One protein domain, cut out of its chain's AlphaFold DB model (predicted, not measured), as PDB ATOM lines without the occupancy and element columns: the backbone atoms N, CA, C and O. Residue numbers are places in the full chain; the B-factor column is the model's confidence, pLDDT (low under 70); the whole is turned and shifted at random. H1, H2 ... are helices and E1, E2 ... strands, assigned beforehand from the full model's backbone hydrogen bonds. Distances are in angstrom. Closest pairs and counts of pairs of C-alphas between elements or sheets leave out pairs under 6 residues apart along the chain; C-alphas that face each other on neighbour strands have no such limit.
ATOM      1  N   HIS A  36      43.141  -5.079 -42.580       67.94
ATOM      2  CA  HIS A  36      41.874  -4.914 -43.278       67.94
ATOM      3  C   HIS A  36      41.712  -6.031 -44.315       67.94
ATOM      4  O   HIS A  36      42.682  -6.558 -44.851       67.94
ATOM      5  N   SER A  37      40.469  -6.422 -44.585       68.56
ATOM      6  CA  SER A  37      40.180  -7.314 -45.708       68.56
ATOM      7  C   SER A  37      40.135  -6.489 -46.985       68.56
ATOM      8  O   SER A  37      39.529  -5.417 -46.984       68.56
ATOM      9  N   LYS A  38      40.733  -6.995 -48.069       71.50
ATOM     10  CA  LYS A  38      40.612  -6.350 -49.379       71.50
ATOM     11  C   LYS A  38      39.145  -6.286 -49.792       71.50
ATOM     12  O   LYS A  38      38.416  -7.277 -49.735       71.50
ATOM     13  N   LEU A  39      38.742  -5.094 -50.184       72.88
ATOM     14  CA  LEU A  39      37.415  -4.693 -50.591       72.88
ATOM     15  C   LEU A  39      37.211  -4.993 -52.087       72.88
ATOM     16  O   LEU A  39      38.046  -4.635 -52.915       72.88
ATOM     17  N   ASN A  40      36.102  -5.652 -52.440       70.75
ATOM     18  CA  ASN A  40      35.694  -5.887 -53.830       70.75
ATOM     19  C   ASN A  40      34.576  -4.912 -54.234       70.75
ATOM     20  O   ASN A  40      33.521  -4.879 -53.603       70.75
ATOM     21  N   VAL A  41      34.796  -4.174 -55.324       68.31
ATOM     22  CA  VAL A  41      33.906  -3.137 -55.874       68.31
ATOM     23  C   VAL A  41      32.455  -3.605 -56.076       68.31
ATOM     24  O   VAL A  41      31.533  -2.798 -55.912       68.31
ATOM     25  N   GLU A  42      32.233  -4.884 -56.385       69.88
ATOM     26  CA  GLU A  42      30.906  -5.434 -56.703       69.88
ATOM     27  C   GLU A  42      29.956  -5.513 -55.495       69.88
ATOM     28  O   GLU A  42      28.748  -5.384 -55.668       69.88
ATOM     29  N   ASN A  43      30.470  -5.683 -54.268       67.81
ATOM     30  CA  ASN A  43      29.654  -5.985 -53.075       67.81
ATOM     31  C   ASN A  43      29.780  -4.938 -51.953       67.81
ATOM     32  O   ASN A  43      29.600  -5.256 -50.773       67.81
ATOM     33  N   ILE A  44      30.116  -3.697 -52.314       73.00
ATOM     34  CA  ILE A  44      30.385  -2.612 -51.360       73.00
ATOM     35  C   ILE A  44      29.463  -1.432 -51.610       73.00
ATOM     36  O   ILE A  44      29.329  -0.980 -52.750       73.00
ATOM     37  N   THR A  45      28.907  -0.894 -50.533       75.88
ATOM     38  CA  THR A  45      28.251   0.409 -50.513       75.88
ATOM     39  C   THR A  45      29.186   1.373 -49.789       75.88
ATOM     40  O   THR A  45      29.484   1.192 -48.613       75.88
ATOM     41  N   LEU A  46      29.708   2.362 -50.516       76.12
ATOM     42  CA  LEU A  46      30.568   3.399 -49.950       76.12
ATOM     43  C   LEU A  46      29.730   4.660 -49.744       76.12
ATOM     44  O   LEU A  46      29.128   5.143 -50.707       76.12
ATOM     45  N   THR A  47      29.710   5.185 -48.523       75.31
ATOM     46  CA  THR A  47      28.947   6.382 -48.169       75.31
ATOM     47  C   THR A  47      29.888   7.416 -47.561       75.31
ATOM     48  O   THR A  47      30.544   7.157 -46.554       75.31
ATOM     49  N   ILE A  48      29.950   8.600 -48.164       74.25
ATOM     50  CA  ILE A  48      30.692   9.749 -47.633       74.25
ATOM     51  C   ILE A  48      29.667  10.849 -47.378       74.25
ATOM     52  O   ILE A  48      28.896  11.177 -48.277       74.25
ATOM     53  N   ASP A  49      29.621  11.393 -46.160       70.81
ATOM     54  CA  ASP A  49      28.670  12.460 -45.793       70.81
ATOM     55  C   ASP A  49      27.186  12.076 -45.996       70.81
ATOM     56  O   ASP A  49      26.363  12.858 -46.474       70.81
ATOM     57  N   GLY A  50      26.842  10.807 -45.757       68.75
ATOM     58  CA  GLY A  50      25.495  10.288 -46.027       68.75
ATOM     59  C   GLY A  50      25.135  10.165 -47.517       68.75
ATOM     60  O   GLY A  50      24.017   9.759 -47.837       68.75
ATOM     61  N   LYS A  51      26.059  10.469 -48.442       77.06
ATOM     62  CA  LYS A  51      25.877  10.300 -49.889       77.06
ATOM     63  C   LYS A  51      26.594   9.051 -50.377       77.06
ATOM     64  O   LYS A  51      27.782   8.855 -50.125       77.06
ATOM     65  N   GLN A  52      25.866   8.220 -51.112       79.06
ATOM     66  CA  GLN A  52      26.432   7.039 -51.745       79.06
ATOM     67  C   GLN A  52      27.343   7.460 -52.903       79.06
ATOM     68  O   GLN A  52      26.938   8.225 -53.779       79.06
ATOM     69  N   LEU A  53      28.574   6.954 -52.899       78.81
ATOM     70  CA  LEU A  53      29.533   7.168 -53.978       78.81
ATOM     71  C   LEU A  53      29.364   6.066 -55.031       78.81
ATOM     72  O   LEU A  53      29.409   4.872 -54.716       78.81
ATOM     73  N   GLU A  54      29.200   6.459 -56.291       78.94
ATOM     74  CA  GLU A  54      29.038   5.551 -57.428       78.94
ATOM     75  C   GLU A  54      30.069   5.849 -58.527       78.94
ATOM     76  O   GLU A  54      30.703   6.901 -58.543       78.94
ATOM     77  N   GLY A  55      30.258   4.905 -59.453       80.00
ATOM     78  CA  GLY A  55      31.131   5.098 -60.614       80.00
ATOM     79  C   GLY A  55      32.633   5.063 -60.304       80.00
ATOM     80  O   GLY A  55      33.099   4.254 -59.500       80.00
ATOM     81  N   GLU A  56      33.403   5.907 -60.996       80.12
ATOM     82  CA  GLU A  56      34.874   5.914 -60.944       80.12
ATOM     83  C   GLU A  56      35.424   6.331 -59.576       80.12
ATOM     84  O   GLU A  56      36.414   5.759 -59.113       80.12
ATOM     85  N   ASP A  57      34.747   7.250 -58.887       78.31
ATOM     86  CA  ASP A  57      35.172   7.726 -57.570       78.31
ATOM     87  C   ASP A  57      35.148   6.593 -56.537       78.31
ATOM     88  O   ASP A  57      36.090   6.423 -55.761       78.31
ATOM     89  N   LYS A  58      34.126   5.729 -56.593       81.38
ATOM     90  CA  LYS A  58      34.046   4.522 -55.757       81.38
ATOM     91  C   LYS A  58      35.227   3.584 -56.012       81.38
ATOM     92  O   LYS A  58      35.802   3.045 -55.067       81.38
ATOM     93  N   ILE A  59      35.590   3.372 -57.278       81.56
ATOM     94  CA  ILE A  59      36.698   2.482 -57.657       81.56
ATOM     95  C   ILE A  59      38.019   3.031 -57.124       81.56
ATOM     96  O   ILE A  59      38.821   2.268 -56.583       81.56
ATOM     97  N   LYS A  60      38.228   4.344 -57.239       83.12
ATOM     98  CA  LYS A  60      39.435   5.010 -56.756       83.12
ATOM     99  C   LYS A  60      39.582   4.873 -55.242       83.12
ATOM    100  O   LYS A  60      40.606   4.379 -54.788       83.12
ATOM    101  N   VAL A  61      38.532   5.184 -54.481       81.12
ATOM    102  CA  VAL A  61      38.551   5.057 -53.013       81.12
ATOM    103  C   VAL A  61      38.794   3.610 -52.572       81.12
ATOM    104  O   VAL A  61      39.576   3.366 -51.658       81.12
ATOM    105  N   ILE A  62      38.176   2.627 -53.236       81.31
ATOM    106  CA  ILE A  62      38.388   1.204 -52.920       81.31
ATOM    107  C   ILE A  62      39.819   0.764 -53.244       81.31
ATOM    108  O   ILE A  62      40.408  -0.015 -52.492       81.31
ATOM    109  N   LYS A  63      40.381   1.240 -54.357       82.44
ATOM    110  CA  LYS A  63      41.768   0.955 -54.722       82.44
ATOM    111  C   LYS A  63      42.725   1.537 -53.685       82.44
ATOM    112  O   LYS A  63      43.558   0.798 -53.169       82.44
ATOM    113  N   ASP A  64      42.543   2.806 -53.337       82.00
ATOM    114  CA  ASP A  64      43.360   3.494 -52.340       82.00
ATOM    115  C   ASP A  64      43.254   2.790 -50.974       82.00
ATOM    116  O   ASP A  64      44.267   2.557 -50.320       82.00
ATOM    117  N   PHE A  65      42.055   2.342 -50.579       79.19
ATOM    118  CA  PHE A  65      41.847   1.554 -49.359       79.19
ATOM    119  C   PHE A  65      42.579   0.203 -49.388       79.19
ATOM    120  O   PHE A  65      43.178  -0.192 -48.393       79.19
ATOM    121  N   ASN A  66      42.538  -0.510 -50.515       77.31
ATOM    122  CA  ASN A  66      43.182  -1.820 -50.673       77.31
ATOM    123  C   ASN A  66      44.712  -1.749 -50.740       77.31
ATOM    124  O   ASN A  66      45.386  -2.733 -50.430       77.31
ATOM    125  N   GLU A  67      45.248  -0.627 -51.218       75.62
ATOM    126  CA  GLU A  67      46.686  -0.362 -51.294       75.62
ATOM    127  C   GLU A  67      47.222   0.279 -50.001       75.62
ATOM    128  O   GLU A  67      48.429   0.245 -49.747       75.62
ATOM    129  N   ALA A  68      46.347   0.819 -49.147       74.75
ATOM    130  CA  ALA A  68      46.730   1.446 -47.892       74.75
ATOM    131  C   ALA A  68      47.245   0.432 -46.858       74.75
ATOM    132  O   ALA A  68      46.589  -0.540 -46.483       74.75
ATOM    133  N   ILE A  69      48.420   0.715 -46.297       63.78
ATOM    134  CA  ILE A  69      48.978  -0.042 -45.175       63.78
ATOM    135  C   ILE A  69      48.503   0.625 -43.881       63.78
ATOM    136  O   ILE A  69      49.105   1.583 -43.397       63.78
ATOM    137  N   PHE A  70      47.400   0.134 -43.317       65.31
ATOM    138  CA  PHE A  70      46.894   0.647 -42.042       65.31
ATOM    139  C   PHE A  70      47.828   0.241 -40.901       65.31
ATOM    140  O   PHE A  70      47.903  -0.928 -40.523       65.31
ATOM    141  N   LEU A  71      48.519   1.228 -40.330       49.06
ATOM    142  CA  LEU A  71      49.448   1.031 -39.215       49.06
ATOM    143  C   LEU A  71      48.720   0.710 -37.896       49.06
ATOM    144  O   LEU A  71      49.289   0.082 -37.005       49.06
ATOM    145  N   LYS A  72      47.470   1.170 -37.746       55.81
ATOM    146  CA  LYS A  72      46.731   1.098 -36.484       55.81
ATOM    147  C   LYS A  72      45.241   0.909 -36.731       55.81
ATOM    148  O   LYS A  72      44.589   1.760 -37.321       55.81
ATOM    149  N   LYS A  73      44.705  -0.206 -36.237       65.75
ATOM    150  CA  LYS A  73      43.264  -0.441 -36.146       65.75
ATOM    151  C   LYS A  73      42.814  -0.155 -34.723       65.75
ATOM    152  O   LYS A  73      43.307  -0.778 -33.782       65.75
ATOM    153  N   HIS A  74      41.882   0.773 -34.576       67.81
ATOM    154  CA  HIS A  74      41.246   1.047 -33.298       67.81
ATOM    155  C   HIS A  74      40.063   0.097 -33.101       67.81
ATOM    156  O   HIS A  74      39.257  -0.112 -34.003       67.81
ATOM    157  N   TYR A  75      40.007  -0.548 -31.936       67.75
ATOM    158  CA  TYR A  75      38.856  -1.357 -31.563       67.75
ATOM    159  C   TYR A  75      37.722  -0.423 -31.144       67.75
ATOM    160  O   TYR A  75      37.896   0.369 -30.221       67.75
ATOM    161  N   ILE A  76      36.579  -0.533 -31.816       71.31
ATOM    162  CA  ILE A  76      35.357   0.182 -31.450       71.31
ATOM    163  C   ILE A  76      34.596  -0.696 -30.460       71.31
ATOM    164  O   ILE A  76      34.322  -1.867 -30.740       71.31
ATOM    165  N   TYR A  77      34.291  -0.149 -29.284       73.69
ATOM    166  CA  TYR A  77      33.511  -0.870 -28.288       73.69
ATOM    167  C   TYR A  77      32.027  -0.871 -28.696       73.69
ATOM    168  O   TYR A  77      31.496   0.191 -29.045       73.69
ATOM    169  N   PRO A  78      31.337  -2.026 -28.661       73.06
ATOM    170  CA  PRO A  78      29.927  -2.095 -29.034       73.06
ATOM    171  C   PRO A  78      29.099  -1.137 -28.164       73.06
ATOM    172  O   PRO A  78      29.168  -1.197 -26.938       73.06
ATOM    173  N   GLY A  79      28.345  -0.237 -28.800       75.31
ATOM    174  CA  GLY A  79      27.579   0.824 -28.127       75.31
ATOM    175  C   GLY A  79      28.252   2.205 -28.075       75.31
ATOM    176  O   GLY A  79      27.631   3.146 -27.598       75.31
ATOM    177  N   THR A  80      29.480   2.354 -28.589       75.75
ATOM    178  CA  THR A  80      30.143   3.671 -28.775       75.75
ATOM    179  C   THR A  80      30.233   4.112 -30.238       75.75
ATOM    180  O   THR A  80      30.898   5.094 -30.544       75.75
ATOM    181  N   GLU A  81      29.548   3.411 -31.141       74.19
ATOM    182  CA  GLU A  81      29.602   3.624 -32.597       74.19
ATOM    183  C   GLU A  81      29.205   5.053 -33.003       74.19
ATOM    184  O   GLU A  81      29.823   5.634 -33.892       74.19
ATOM    185  N   GLU A  82      28.248   5.659 -32.295       73.50
ATOM    186  CA  GLU A  82      27.775   7.022 -32.572       73.50
ATOM    187  C   GLU A  82      28.875   8.085 -32.455       73.50
ATOM    188  O   GLU A  82      28.880   9.039 -33.227       73.50
ATOM    189  N   ALA A  83      29.838   7.899 -31.547       72.44
ATOM    190  CA  ALA A  83      30.952   8.831 -31.365       72.44
ATOM    191  C   ALA A  83      31.962   8.789 -32.526       72.44
ATOM    192  O   ALA A  83      32.695   9.749 -32.742       72.44
ATOM    193  N   PHE A  84      32.002   7.682 -33.276       70.94
ATOM    194  CA  PHE A  84      32.842   7.534 -34.471       70.94
ATOM    195  C   PHE A  84      32.106   7.967 -35.744       70.94
ATOM    196  O   PHE A  84      32.736   8.420 -36.694       70.94
ATOM    197  N   LEU A  85      30.776   7.855 -35.752       71.69
ATOM    198  CA  LEU A  85      29.913   8.347 -36.826       71.69
ATOM    199  C   LEU A  85      29.744   9.870 -36.808       71.69
ATOM    200  O   LEU A  85      29.546  10.466 -37.862       71.69
ATOM    201  N   ASN A  86      29.816  10.490 -35.629       71.88
ATOM    202  CA  ASN A  86      29.680  11.934 -35.439       71.88
ATOM    203  C   ASN A  86      30.828  12.467 -34.562       71.88
ATOM    204  O   ASN A  86      30.611  12.793 -33.394       71.88
ATOM    205  N   PRO A  87      32.062  12.512 -35.085       69.56
ATOM    206  CA  PRO A  87      33.197  13.031 -34.336       69.56
ATOM    207  C   PRO A  87      33.018  14.531 -34.045       69.56
ATOM    208  O   PRO A  87      32.712  15.308 -34.945       69.56
ATOM    209  N   GLU A  88      33.230  14.944 -32.791       65.25
ATOM    210  CA  GLU A  88      33.067  16.348 -32.365       65.25
ATOM    211  C   GLU A  88      34.117  17.291 -32.987       65.25
ATOM    212  O   GLU A  88      33.835  18.469 -33.187       65.25
ATOM    213  N   ASP A  89      35.296  16.762 -33.345       63.91
ATOM    214  CA  ASP A  89      36.487  17.544 -33.720       63.91
ATOM    215  C   ASP A  89      37.115  17.163 -35.085       63.91
ATOM    216  O   ASP A  89      38.199  17.657 -35.408       63.91
ATOM    217  N   SER A  90      36.513  16.278 -35.898       59.16
ATOM    218  CA  SER A  90      37.174  15.765 -37.118       59.16
ATOM    219  C   SER A  90      36.423  15.990 -38.430       59.16
ATOM    220  O   SER A  90      35.214  16.193 -38.466       59.16
ATOM    221  N   GLU A  91      37.188  15.917 -39.524       63.62
ATOM    222  CA  GLU A  91      36.698  15.863 -40.905       63.62
ATOM    223  C   GLU A  91      35.647  14.754 -41.097       63.62
ATOM    224  O   GLU A  91      35.598  13.782 -40.337       63.62
ATOM    225  N   THR A  92      34.803  14.920 -42.118       67.81
ATOM    226  CA  THR A  92      33.661  14.050 -42.422       67.81
ATOM    227  C   THR A  92      34.058  12.566 -42.466       67.81
ATOM    228  O   THR A  92      34.915  12.199 -43.277       67.81
ATOM    229  N   PRO A  93      33.435  11.693 -41.650       69.25
ATOM    230  CA  PRO A  93      33.795  10.283 -41.607       69.25
ATOM    231  C   PRO A  93      33.416   9.570 -42.910       69.25
ATOM    232  O   PRO A  93      32.365   9.818 -43.511       69.25
ATOM    233  N   ILE A  94      34.290   8.662 -43.344       71.75
ATOM    234  CA  ILE A  94      34.056   7.790 -44.498       71.75
ATOM    235  C   ILE A  94      33.487   6.481 -43.968       71.75
ATOM    236  O   ILE A  94      34.183   5.727 -43.294       71.75
ATOM    237  N   VAL A  95      32.233   6.192 -44.308       73.06
ATOM    238  CA  VAL A  95      31.563   4.958 -43.894       73.06
ATOM    239  C   VAL A  95      31.603   3.960 -45.043       73.06
ATOM    240  O   VAL A  95      31.063   4.203 -46.128       73.06
ATOM    241  N   ILE A  96      32.249   2.816 -44.817       73.94
ATOM    242  CA  ILE A  96      32.317   1.737 -45.806       73.94
ATOM    243  C   ILE A  96      31.524   0.542 -45.299       73.94
ATOM    244  O   ILE A  96      31.985  -0.193 -44.424       73.94
ATOM    245  N   ASP A  97      30.374   0.304 -45.918       70.25
ATOM    246  CA  ASP A  97      29.569  -0.884 -45.679       70.25
ATOM    247  C   ASP A  97      29.916  -1.962 -46.704       70.25
ATOM    248  O   ASP A  97      29.691  -1.821 -47.911       70.25
ATOM    249  N   THR A  98      30.448  -3.086 -46.224       66.81
ATOM    250  CA  THR A  98      30.715  -4.250 -47.071       66.81
ATOM    251  C   THR A  98      29.940  -5.476 -46.612       66.81
ATOM    252  O   THR A  98      29.819  -5.779 -45.417       66.81
ATOM    253  N   LYS A  99      29.420  -6.221 -47.589       61.47
ATOM    254  CA  LYS A  99      28.818  -7.536 -47.368       61.47
ATOM    255  C   LYS A  99      29.845  -8.610 -47.706       61.47
ATOM    256  O   LYS A  99      29.980  -9.019 -48.858       61.47
ATOM    257  N   THR A 100      30.533  -9.121 -46.688       54.62
ATOM    258  CA  THR A 100      31.443 -10.264 -46.845       54.62
ATOM    259  C   THR A 100      30.728 -11.541 -46.403       54.62
ATOM    260  O   THR A 100      30.683 -11.896 -45.220       54.62
ATOM    261  N   GLY A 101      30.129 -12.252 -47.362       58.91
ATOM    262  CA  GLY A 101      29.372 -13.482 -47.102       58.91
ATOM    263  C   GLY A 101      28.100 -13.224 -46.280       58.91
ATOM    264  O   GLY A 101      27.222 -12.491 -46.715       58.91
ATOM    265  N   LYS A 102      27.983 -13.836 -45.088       47.38
ATOM    266  CA  LYS A 102      26.857 -13.627 -44.145       47.38
ATOM    267  C   LYS A 102      27.101 -12.523 -43.105       47.38
ATOM    268  O   LYS A 102      26.233 -12.300 -42.266       47.38
ATOM    269  N   LYS A 103      28.271 -11.875 -43.103       49.34
ATOM    270  CA  LYS A 103      28.623 -10.840 -42.119       49.34
ATOM    271  C   LYS A 103      28.630  -9.464 -42.779       49.34
ATOM    272  O   LYS A 103      29.256  -9.282 -43.821       49.34
ATOM    273  N   MET A 104      27.944  -8.516 -42.149       50.31
ATOM    274  CA  MET A 104      28.048  -7.094 -42.464       50.31
ATOM    275  C   MET A 104      29.240  -6.534 -41.688       50.31
ATOM    276  O   MET A 104      29.339  -6.752 -40.479       50.31
ATOM    277  N   LEU A 105      30.179  -5.907 -42.392       59.53
ATOM    278  CA  LEU A 105      31.330  -5.240 -41.791       59.53
ATOM    279  C   LEU A 105      31.258  -3.763 -42.177       59.53
ATOM    280  O   LEU A 105      31.258  -3.450 -43.366       59.53
ATOM    281  N   GLY A 106      31.178  -2.897 -41.169       60.59
ATOM    282  CA  GLY A 106      31.315  -1.451 -41.316       60.59
ATOM    283  C   GLY A 106      32.744  -1.028 -40.989       60.59
ATOM    284  O   GLY A 106      33.320  -1.511 -40.007       60.59
ATOM    285  N   TYR A 107      33.320  -0.164 -41.819       63.56
ATOM    286  CA  TYR A 107      34.559   0.555 -41.521       63.56
ATOM    287  C   TYR A 107      34.241   2.043 -41.349       63.56
ATOM    288  O   TYR A 107      33.436   2.579 -42.112       63.56
ATOM    289  N   PHE A 108      34.879   2.656 -40.351       62.16
ATOM    290  CA  PHE A 108      34.761   4.057 -39.945       62.16
ATOM    291  C   PHE A 108      36.165   4.623 -39.736       62.16
ATOM    292  O   PHE A 108      37.034   3.832 -39.281       62.16
TER     293      PHE A 108
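AT A GLANCE: This is residues 36 to 108 of the 108 residues of the protein "Uncharacterized protein YfmQ" of Neobacillus bataviensis (UniProt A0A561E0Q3). A small three-stranded sheet makes one side of an open frame, with the helix H1 grazing it by E1 and the short helix H2 on the far side of the frame from H1. The unnamed stretch of residues 68 to 80 arches from H1 to H2 away from the sheet, and residues 86 to 93 lead from H2 back into the sheet. The printed part has 73 residues, with three named strands and two named helices in the order E1, H1, H2, E2, E3; the sheet runs E1, E2, E3 and is antiparallel throughout. The class is mixed, helices and strands, though under half of the residues, 34 of 73, are in named elements. The whole is compact, with a radius of gyration of the C-alphas of 12.6 A and spans of 30 by 25 by 24 A.

IN THESE COORDINATES: In the sheet, E2 is residues 94 to 100, 18.4 A from first to last C-alpha. E1, residues 44 to 48, is 12.9 A long and begins at C-alpha 44, (30.385, -2.612, -51.360). E3, residues 103 to 107, is also 12.9 A long and ends at C-alpha 107, (34.559, 0.555, -41.521). H1, residues 56 to 67, is 16.5 A long and begins at C-alpha 56, (34.874, 5.914, -60.944). H2, residues 81 to 85, is 6.3 A long.

HOW THE PARTS SIT: E2 is the inner strand, and E1 and E3 are the edge strands. E1 and E2 are antiparallel at 169 degrees, with N 45 and O 97 within hydrogen-bond range at 2.9 A. E2 and E3 form a hairpin, antiparallel at 161 degrees, with N 98 and O 105 at 3.0 A and N 107 and O 96 at 2.9 A. Residues 47 to 48 of E1 also pair, antiparallel, with residues 51 to 52. H1 is on the sheet but only grazes it, with its residues 57 to 62; the closest C-alphas of E1 and H1 are those of Leu 46 and Lys 58, 6.9 A apart. H2 is not on the sheet, and it is apart from H1, E1 and E3. In H1 and H2 every O i to N i+4 pair is within hydrogen-bond range.

THE WHOLE: The two C-alphas farthest apart, those of Asp 89 and Gly 101, are 34.5 A apart. The printed part has no cut and ends at residue 108, the chain's last. The link from H1 to H2, 13 residues, is long; that from E2 to E3 is tight. Mean pLDDT of the printed part is 70.2, and 31 residues are under 70, among them residues 69 to 75, 87 to 93 and 98 to 108; E3 has a mean of 57.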